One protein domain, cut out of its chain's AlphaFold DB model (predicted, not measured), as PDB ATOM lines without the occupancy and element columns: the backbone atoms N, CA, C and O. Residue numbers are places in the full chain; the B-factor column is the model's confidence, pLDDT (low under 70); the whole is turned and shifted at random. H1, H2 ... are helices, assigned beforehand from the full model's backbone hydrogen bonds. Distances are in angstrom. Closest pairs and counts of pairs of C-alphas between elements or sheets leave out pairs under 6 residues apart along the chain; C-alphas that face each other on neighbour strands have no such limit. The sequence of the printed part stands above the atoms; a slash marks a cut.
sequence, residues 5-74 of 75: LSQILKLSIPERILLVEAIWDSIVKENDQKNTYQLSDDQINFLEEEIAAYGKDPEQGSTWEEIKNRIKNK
ATOM      1  N   LEU A   5      34.308   6.698 -16.895       86.00
ATOM      2  CA  LEU A   5      34.485   5.253 -17.012       86.00
ATOM      3  C   LEU A   5      34.065   4.527 -15.726       86.00
ATOM      4  O   LEU A   5      33.384   3.512 -15.792       86.00
ATOM      5  N   SER A   6      34.381   5.083 -14.549       89.75
ATOM      6  CA  SER A   6      33.955   4.490 -13.274       89.75
ATOM      7  C   SER A   6      32.436   4.442 -13.105       89.75
ATOM      8  O   SER A   6      31.935   3.554 -12.426       89.75
ATOM      9  N   GLN A   7      31.698   5.375 -13.714       90.94
ATOM     10  CA  GLN A   7      30.234   5.377 -13.681       90.94
ATOM     11  C   GLN A   7      29.661   4.376 -14.685       90.94
ATOM     12  O   GLN A   7      28.760   3.623 -14.337       90.94
ATOM     13  N   ILE A   8      30.246   4.289 -15.883       91.88
ATOM     14  CA  ILE A   8      29.877   3.283 -16.890       91.88
ATOM     15  C   ILE A   8      30.075   1.866 -16.342       91.88
ATOM     16  O   ILE A   8      29.232   0.998 -16.540       91.88
ATOM     17  N   LEU A   9      31.156   1.625 -15.597       93.50
ATOM     18  CA  LEU A   9      31.427   0.313 -15.006       93.50
ATOM     19  C   LEU A   9      30.460  -0.067 -13.871       93.50
ATOM     20  O   LEU A   9      30.354  -1.253 -13.560       93.50
ATOM     21  N   LYS A  10      29.735   0.894 -13.282       95.94
ATOM     22  CA  LYS A  10      28.670   0.618 -12.299       95.94
ATOM     23  C   LYS A  10      27.358   0.175 -12.939       95.94
ATOM     24  O   LYS A  10      26.529  -0.393 -12.237       95.94
ATOM     25  N   LEU A  11      27.164   0.440 -14.232       95.81
ATOM     26  CA  LEU A  11      25.997  -0.034 -14.968       95.81
ATOM     27  C   LEU A  11      25.983  -1.563 -15.002       95.81
ATOM     28  O   LEU A  11      27.034  -2.209 -14.975       95.81
ATOM     29  N   SER A  12      24.798  -2.147 -15.106       97.69
ATOM     30  CA  SER A  12      24.634  -3.575 -15.355       97.69
ATOM     31  C   SER A  12      25.217  -3.977 -16.717       97.69
ATOM     32  O   SER A  12      25.439  -3.147 -17.599       97.69
ATOM     33  N   ILE A  13      25.482  -5.274 -16.911       96.88
ATOM     34  CA  ILE A  13      25.984  -5.785 -18.198       96.88
ATOM     35  C   ILE A  13      25.064  -5.386 -19.370       96.88
ATOM     36  O   ILE A  13      25.599  -4.853 -20.341       96.88
ATOM     37  N   PRO A  14      23.725  -5.560 -19.299       97.94
ATOM     38  CA  PRO A  14      22.834  -5.153 -20.386       97.94
ATOM     39  C   PRO A  14      22.918  -3.659 -20.718       97.94
ATOM     40  O   PRO A  14      23.007  -3.294 -21.885       97.94
ATOM     41  N   GLU A  15      22.966  -2.791 -19.707       97.25
ATOM     42  CA  GLU A  15      23.092  -1.342 -19.913       97.25
ATOM     43  C   GLU A  15      24.423  -0.971 -20.569       97.25
ATOM     44  O   GLU A  15      24.468  -0.098 -21.434       97.25
ATOM     45  N   ARG A  16      25.515  -1.651 -20.203       97.06
ATOM     46  CA  ARG A  16      26.807  -1.444 -20.869       97.06
ATOM     47  C   ARG A  16      26.782  -1.910 -22.320       97.06
ATOM     48  O   ARG A  16      27.394  -1.247 -23.146       97.06
ATOM     49  N   ILE A  17      26.090  -3.006 -22.631       97.00
ATOM     50  CA  ILE A  17      25.929  -3.478 -24.014       97.00
ATOM     51  C   ILE A  17      25.181  -2.429 -24.843       97.00
ATOM     52  O   ILE A  17      25.691  -2.014 -25.878       97.00
ATOM     53  N   LEU A  18      24.046  -1.928 -24.343       97.19
ATOM     54  CA  LEU A  18      23.276  -0.875 -25.019       97.19
ATOM     55  C   LEU A  18      24.083   0.418 -25.187       97.19
ATOM     56  O   LEU A  18      23.988   1.093 -26.207       97.19
ATOM     57  N   LEU A  19      24.906   0.772 -24.198       96.38
ATOM     58  CA  LEU A  19      25.779   1.936 -24.302       96.38
ATOM     59  C   LEU A  19      26.868   1.746 -25.367       96.38
ATOM     60  O   LEU A  19      27.164   2.686 -26.099       96.38
ATOM     61  N   VAL A  20      27.468   0.555 -25.456       96.69
ATOM     62  CA  VAL A  20      28.451   0.229 -26.501       96.69
ATOM     63  C   VAL A  20      27.813   0.327 -27.884       96.69
ATOM     64  O   VAL A  20      28.406   0.942 -28.766       96.69
ATOM     65  N   GLU A  21      26.600  -0.200 -28.054       97.50
ATOM     66  CA  GLU A  21      25.825  -0.082 -29.294       97.50
ATOM     67  C   GLU A  21      25.557   1.387 -29.651       97.50
ATOM     68  O   GLU A  21      25.899   1.828 -30.744       97.50
ATOM     69  N   ALA A  22      25.071   2.192 -28.702       97.44
ATOM     70  CA  ALA A  22      24.806   3.611 -28.932       97.44
ATOM     71  C   ALA A  22      26.070   4.410 -29.305       97.44
ATOM     72  O   ALA A  22      26.020   5.322 -30.135       97.44
ATOM     73  N   ILE A  23      27.216   4.082 -28.696       96.38
ATOM     74  CA  ILE A  23      28.510   4.673 -29.061       96.38
ATOM     75  C   ILE A  23      28.894   4.250 -30.480       96.38
ATOM     76  O   ILE A  23      29.330   5.093 -31.264       96.38
ATOM     77  N   TRP A  24      28.719   2.975 -30.819       97.12
ATOM     78  CA  TRP A  24      29.035   2.461 -32.146       97.12
ATOM     79  C   TRP A  24      28.196   3.141 -33.234       97.12
ATOM     80  O   TRP A  24      28.754   3.651 -34.204       97.12
ATOM     81  N   ASP A  25      26.889   3.285 -33.017       96.62
ATOM     82  CA  ASP A  25      25.991   4.022 -33.911       96.62
ATOM     83  C   ASP A  25      26.422   5.481 -34.105       96.62
ATOM     84  O   ASP A  25      26.312   6.037 -35.200       96.62
ATOM     85  N   SER A  26      26.910   6.128 -33.043       96.06
ATOM     86  CA  SER A  26      27.432   7.494 -33.123       96.06
ATOM     87  C   SER A  26      28.683   7.570 -33.995       96.06
ATOM     88  O   SER A  26      28.813   8.508 -34.781       96.06
ATOM     89  N   ILE A  27      29.594   6.602 -33.864       95.06
ATOM     90  CA  ILE A  27      30.827   6.539 -34.659       95.06
ATOM     91  C   ILE A  27      30.490   6.342 -36.136       95.06
ATOM     92  O   ILE A  27      31.034   7.059 -36.974       95.06
ATOM     93  N   VAL A  28      29.572   5.423 -36.455       93.94
ATOM     94  CA  VAL A  28      29.119   5.182 -37.835       93.94
ATOM     95  C   VAL A  28      28.539   6.461 -38.438       93.94
ATOM     96  O   VAL A  28      29.010   6.907 -39.479       93.94
ATOM     97  N   LYS A  29      27.609   7.126 -37.739       95.06
ATOM     98  CA  LYS A  29      27.008   8.389 -38.207       95.06
ATOM     99  C   LYS A  29      28.045   9.480 -38.455       95.06
ATOM    100  O   LYS A  29      27.941  10.215 -39.434       95.06
ATOM    101  N   GLU A  30      29.028   9.618 -37.569       95.31
ATOM    102  CA  GLU A  30      30.103  10.595 -37.747       95.31
ATOM    103  C   GLU A  30      31.005  10.236 -38.937       95.31
ATOM    104  O   GLU A  30      31.398  11.125 -39.701       95.31
ATOM    105  N   ASN A  31      31.316   8.951 -39.118       93.56
ATOM    106  CA  ASN A  31      32.104   8.480 -40.250       93.56
ATOM    107  C   ASN A  31      31.388   8.716 -41.582       93.56
ATOM    108  O   ASN A  31      32.010   9.243 -42.496       93.56
ATOM    109  N   ASP A  32      30.092   8.413 -41.669       91.00
ATOM    110  CA  ASP A  32      29.284   8.613 -42.878       91.00
ATOM    111  C   ASP A  32      29.225  10.091 -43.287       91.00
ATOM    112  O   ASP A  32      29.287  10.427 -44.467       91.00
ATOM    113  N   GLN A  33      29.153  10.998 -42.307       91.12
ATOM    114  CA  GLN A  33      29.151  12.440 -42.564       91.12
ATOM    115  C   GLN A  33      30.496  12.953 -43.081       91.12
ATOM    116  O   GLN A  33      30.537  13.833 -43.940       91.12
ATOM    117  N   LYS A  34      31.600  12.461 -42.512       91.50
ATOM    118  CA  LYS A  34      32.948  12.977 -42.794       91.50
ATOM    119  C   LYS A  34      33.684  12.187 -43.872       91.50
ATOM    120  O   LYS A  34      34.714  12.646 -44.357       91.50
ATOM    121  N   ASN A  35      33.166  11.018 -44.230       85.06
ATOM    122  CA  ASN A  35      33.775  10.064 -45.143       85.06
ATOM    123  C   ASN A  35      35.239   9.730 -44.780       85.06
ATOM    124  O   ASN A  35      36.070   9.514 -45.660       85.06
ATOM    125  N   THR A  36      35.571   9.760 -43.482       84.50
ATOM    126  CA  THR A  36      36.961   9.749 -42.987       84.50
ATOM    127  C   THR A  36      37.619   8.382 -43.138       84.50
ATOM    128  O   THR A  36      38.802   8.296 -43.455       84.50
ATOM    129  N   TYR A  37      36.862   7.314 -42.889       85.12
ATOM    130  CA  TYR A  37      37.337   5.939 -42.921       85.12
ATOM    131  C   TYR A  37      36.530   5.172 -43.963       85.12
ATOM    132  O   TYR A  37      35.468   4.624 -43.665       85.12
ATOM    133  N   GLN A  38      37.038   5.185 -45.195       88.56
ATOM    134  CA  GLN A  38      36.520   4.403 -46.311       88.56
ATOM    135  C   GLN A  38      37.477   3.260 -46.625       88.56
ATOM    136  O   GLN A  38      38.697   3.443 -46.638       88.56
ATOM    137  N   LEU A  39      36.913   2.080 -46.862       90.56
ATOM    138  CA  LEU A  39      37.671   0.960 -47.401       90.56
ATOM    139  C   LEU A  39      37.901   1.203 -48.893       90.56
ATOM    140  O   LEU A  39      37.032   1.720 -49.589       90.56
ATOM    141  N   SER A  40      39.083   0.836 -49.376       93.50
ATOM    142  CA  SER A  40      39.332   0.761 -50.820       93.50
ATOM    143  C   SER A  40      38.564  -0.406 -51.444       93.50
ATOM    144  O   SER A  40      38.282  -1.391 -50.760       93.50
ATOM    145  N   ASP A  41      38.299  -0.330 -52.748       94.81
ATOM    146  CA  ASP A  41      37.638  -1.412 -53.490       94.81
ATOM    147  C   ASP A  41      38.385  -2.746 -53.334       94.81
ATOM    148  O   ASP A  41      37.768  -3.781 -53.105       94.81
ATOM    149  N   ASP A  42      39.721  -2.720 -53.345       95.75
ATOM    150  CA  ASP A  42      40.551  -3.913 -53.133       95.75
ATOM    151  C   ASP A  42      40.331  -4.541 -51.747       95.75
ATOM    152  O   ASP A  42      40.292  -5.763 -51.609       95.75
ATOM    153  N   GLN A  43      40.160  -3.716 -50.708       95.31
ATOM    154  CA  GLN A  43      39.874  -4.199 -49.355       95.31
ATOM    155  C   GLN A  43      38.460  -4.767 -49.243       95.31
ATOM    156  O   GLN A  43      38.267  -5.760 -48.543       95.31
ATOM    157  N   ILE A  44      37.485  -4.151 -49.914       95.00
ATOM    158  CA  ILE A  44      36.107  -4.648 -49.959       95.00
ATOM    159  C   ILE A  44      36.079  -6.011 -50.655       95.00
ATOM    160  O   ILE A  44      35.593  -6.974 -50.068       95.00
ATOM    161  N   ASN A  45      36.689  -6.115 -51.837       96.12
ATOM    162  CA  ASN A  45      36.758  -7.359 -52.604       96.12
ATOM    163  C   ASN A  45      37.419  -8.485 -51.798       96.12
ATOM    164  O   ASN A  45      36.893  -9.592 -51.737       96.12
ATOM    165  N   PHE A  46      38.532  -8.196 -51.115       95.50
ATOM    166  CA  PHE A  46      39.186  -9.174 -50.246       95.50
ATOM    167  C   PHE A  46      38.256  -9.672 -49.127       95.50
ATOM    168  O   PHE A  46      38.177 -10.871 -48.873       95.50
ATOM    169  N   LEU A  47      37.523  -8.773 -48.462       94.19
ATOM    170  CA  LEU A  47      36.583  -9.166 -47.408       94.19
ATOM    171  C   LEU A  47      35.419 -10.005 -47.953       94.19
ATOM    172  O   LEU A  47      35.003 -10.957 -47.295       94.19
ATOM    173  N   GLU A  48      34.907  -9.687 -49.143       95.25
ATOM    174  CA  GLU A  48      33.865 -10.480 -49.805       95.25
ATOM    175  C   GLU A  48      34.350 -11.895 -50.151       95.25
ATOM    176  O   GLU A  48      33.630 -12.870 -49.912       95.25
ATOM    177  N   GLU A  49      35.581 -12.025 -50.654       93.38
ATOM    178  CA  GLU A  49      36.215 -13.318 -50.924       93.38
ATOM    179  C   GLU A  49      36.367 -14.153 -49.647       93.38
ATOM    180  O   GLU A  49      35.984 -15.328 -49.633       93.38
ATOM    181  N   GLU A  50      36.844 -13.549 -48.556       90.62
ATOM    182  CA  GLU A  50      37.008 -14.225 -47.264       90.62
ATOM    183  C   GLU A  50      35.660 -14.674 -46.675       90.62
ATOM    184  O   GLU A  50      35.537 -15.796 -46.177       90.62
ATOM    185  N   ILE A  51      34.612 -13.848 -46.780       91.44
ATOM    186  CA  ILE A  51      33.253 -14.219 -46.349       91.44
ATOM    187  C   ILE A  51      32.729 -15.399 -47.179       91.44
ATOM    188  O   ILE A  51      32.150 -16.343 -46.630       91.44
ATOM    189  N   ALA A  52      32.947 -15.382 -48.496       93.00
ATOM    190  CA  ALA A  52      32.537 -16.469 -49.379       93.00
ATOM    191  C   ALA A  52      33.319 -17.767 -49.114       93.00
ATOM    192  O   ALA A  52      32.749 -18.855 -49.218       93.00
ATOM    193  N   ALA A  53      34.607 -17.671 -48.773       90.00
ATOM    194  CA  ALA A  53      35.431 -18.809 -48.378       90.00
ATOM    195  C   ALA A  53      34.943 -19.415 -47.055       90.00
ATOM    196  O   ALA A  53      34.690 -20.619 -46.994       90.00
ATOM    197  N   TYR A  54      34.694 -18.579 -46.042       88.44
ATOM    198  CA  TYR A  54      34.138 -19.016 -44.761       88.44
ATOM    199  C   TYR A  54      32.777 -19.710 -44.920       88.44
ATOM    200  O   TYR A  54      32.521 -20.732 -44.289       88.44
ATOM    201  N   GLY A  55      31.910 -19.210 -45.806       88.81
ATOM    202  CA  GLY A  55      30.622 -19.849 -46.097       88.81
ATOM    203  C   GLY A  55      30.737 -21.248 -46.721       88.81
ATOM    204  O   GLY A  55      29.814 -22.050 -46.589       88.81
ATOM    205  N   LYS A  56      31.854 -21.554 -47.396       92.00
ATOM    206  CA  LYS A  56      32.126 -22.878 -47.981       92.00
ATOM    207  C   LYS A  56      32.729 -23.845 -46.966       92.00
ATOM    208  O   LYS A  56      32.425 -25.033 -47.032       92.00
ATOM    209  N   ASP A  57      33.573 -23.345 -46.069       89.81
ATOM    210  CA  ASP A  57      34.234 -24.141 -45.037       89.81
ATOM    211  C   ASP A  57      34.448 -23.317 -43.751       89.81
ATOM    212  O   ASP A  57      35.477 -22.651 -43.591       89.81
ATOM    213  N   PRO A  58      33.486 -23.358 -42.809       84.31
ATOM    214  CA  PRO A  58      33.585 -22.615 -41.554       84.31
ATOM    215  C   PRO A  58      34.708 -23.096 -40.623       84.31
ATOM    216  O   PRO A  58      35.105 -22.361 -39.718       84.31
ATOM    217  N   GLU A  59      35.218 -24.319 -40.810       84.00
ATOM    218  CA  GLU A  59      36.252 -24.913 -39.952       84.00
ATOM    219  C   GLU A  59      37.676 -24.539 -40.393       84.00
ATOM    220  O   GLU A  59      38.640 -24.802 -39.677       84.00
ATOM    221  N   GLN A  60      37.820 -23.861 -41.535       81.75
ATOM    222  CA  GLN A  60      39.113 -23.439 -42.078       81.75
ATOM    223  C   GLN A  60      39.775 -22.289 -41.288       81.75
ATOM    224  O   GLN A  60      40.942 -21.952 -41.513       81.75
ATOM    225  N   GLY A  61      39.052 -21.673 -40.348       81.00
ATOM    226  CA  GLY A  61      39.569 -20.604 -39.497       81.00
ATOM    227  C   GLY A  61      40.613 -21.093 -38.485       81.00
ATOM    228  O   GLY A  61      40.485 -22.155 -37.887       81.00
ATOM    229  N   SER A  62      41.644 -20.284 -38.231       86.75
ATOM    230  CA  SER A  62      42.538 -20.504 -37.086       86.75
ATOM    231  C   SER A  62      41.951 -19.881 -35.823       86.75
ATOM    232  O   SER A  62      41.450 -18.755 -35.841       86.75
ATOM    233  N   THR A  63      42.094 -20.561 -34.694       90.06
ATOM    234  CA  THR A  63      41.788 -19.991 -33.383       90.06
ATOM    235  C   THR A  63      42.716 -18.815 -33.066       90.06
ATOM    236  O   THR A  63      43.851 -18.716 -33.549       90.06
ATOM    237  N   TRP A  64      42.261 -17.922 -32.185       89.56
ATOM    238  CA  TRP A  64      43.076 -16.788 -31.751       89.56
ATOM    239  C   TRP A  64      44.414 -17.216 -31.133       89.56
ATOM    240  O   TRP A  64      45.443 -16.593 -31.399       89.56
ATOM    241  N   GLU A  65      44.436 -18.297 -30.347       93.56
ATOM    242  CA  GLU A  65      45.677 -18.785 -29.740       93.56
ATOM    243  C   GLU A  65      46.658 -19.330 -30.792       93.56
ATOM    244  O   GLU A  65      47.856 -19.060 -30.697       93.56
ATOM    245  N   GLU A  66      46.185 -20.000 -31.848       92.25
ATOM    246  CA  GLU A  66      47.039 -20.436 -32.965       92.25
ATOM    247  C   GLU A  66      47.648 -19.253 -33.724       92.25
ATOM    248  O   GLU A  66      48.845 -19.254 -34.031       92.25
ATOM    249  N   ILE A  67      46.852 -18.217 -34.008       91.31
ATOM    250  CA  ILE A  67      47.328 -16.991 -34.666       91.31
ATOM    251  C   ILE A  67      48.373 -16.296 -33.788       91.31
ATOM    252  O   ILE A  67      49.473 -15.974 -34.243       91.31
ATOM    253  N   LYS A  68      48.065 -16.109 -32.507       92.12
ATOM    254  CA  LYS A  68      48.944 -15.467 -31.529       92.12
ATOM    255  C   LYS A  68      50.263 -16.219 -31.360       92.12
ATOM    256  O   LYS A  68      51.316 -15.584 -31.331       92.12
ATOM    257  N   ASN A  69      50.230 -17.551 -31.303       94.81
ATOM    258  CA  ASN A  69      51.435 -18.380 -31.256       94.81
ATOM    259  C   ASN A  69      52.270 -18.227 -32.532       94.81
ATOM    260  O   ASN A  69      53.480 -18.035 -32.447       94.81
ATOM    261  N   ARG A  70      51.637 -18.214 -33.710       92.81
ATOM    262  CA  ARG A  70      52.316 -17.999 -34.999       92.81
ATOM    263  C   ARG A  70      53.025 -16.647 -35.070       92.81
ATOM    264  O   ARG A  70      54.154 -16.580 -35.541       92.81
ATOM    265  N   ILE A  71      52.382 -15.581 -34.589       93.56
ATOM    266  CA  ILE A  71      52.969 -14.232 -34.556       93.56
ATOM    267  C   ILE A  71      54.144 -14.179 -33.572       93.56
ATOM    268  O   ILE A  71      55.189 -13.619 -33.895       93.56
ATOM    269  N   LYS A  72      54.009 -14.791 -32.389       91.19
ATOM    270  CA  LYS A  72      55.076 -14.822 -31.375       91.19
ATOM    271  C   LYS A  72      56.288 -15.661 -31.790       91.19
ATOM    272  O   LYS A  72      57.407 -15.302 -31.433       91.19
ATOM    273  N   ASN A  73      56.062 -16.743 -32.534       86.56
ATOM    274  CA  ASN A  73      57.098 -17.692 -32.949       86.56
ATOM    275  C   ASN A  73      57.777 -17.324 -34.280       86.56
ATOM    276  O   ASN A  73      58.695 -18.020 -34.693       86.56
ATOM    277  N   LYS A  74      57.370 -16.237 -34.948       72.06
ATOM    278  CA  LYS A  74      57.975 -15.725 -36.196       72.06
ATOM    279  C   LYS A  74      59.305 -14.962 -35.985       72.06
ATOM    280  O   LYS A  74      59.604 -14.045 -36.746       72.06
TER     281      LYS A  74
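What this domain is: This is residues 5 to 74 of the 75 residues of the protein "Addiction module protein" of Bacteroidetes bacterium (UniProt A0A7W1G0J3). The model is an open U of helices with an empty middle: H2 makes one long side, residues 35 to 40 cross the base, and H3 makes the other side. The short helices H1 and H4 lie at the two tips of the U, H1 with Ile 8 close to Arg 16 of H2 and H4 joined to H3 by residues 57 to 63, and no two helices touch. The printed part has 70 residues with four named helices, H1 to H4 in order along the chain, and no named strand, and its class is all helix. The whole is extended, with a radius of gyration of the C-alphas of 18.1 A and spans of 40 by 32 by 27 A.

How they stand to each other: Begin at H1, residues 5 to 8, which a tight link joins to H2, residues 13 to 34. They are close but not clearly touching; look at their closest C-alphas, those of Ile 8 and Arg 16, 6.9 A apart. From H2 a short link of 6 residues leads to H3, residues 41 to 56, and H2 and H3 are apart. Another short link, of 7 residues, leads to H4, residues 64 to 72, which is apart from H1, H2 and H3. In H2, H3 and H4 you will find every O i to N i+4 pair within hydrogen-bond range; H1 is too short for such a pair, and its one O i to N i+3 pair is within range.

Where its parts are: Find C-alpha 5 at (34.485, 5.253, -17.012), where H1 begins. H2 starts at C-alpha 13, at (25.984, -5.785, -18.198), and runs 31.7 A to C-alpha 34. H3 runs 22.8 A from C-alpha 41 to C-alpha 56. H4 runs 12.2 A and ends at C-alpha 72, at (55.076, -14.822, -31.375).

The domain as a whole: The C-alphas of Gln 7 and Lys 56, the two farthest apart, are 44.5 A from each other. Residues 38 to 52 and 62 to 74, among others, stand free. The printed part has no cut and no long link; its mean pLDDT is 92.1, and no printed residue is under 70.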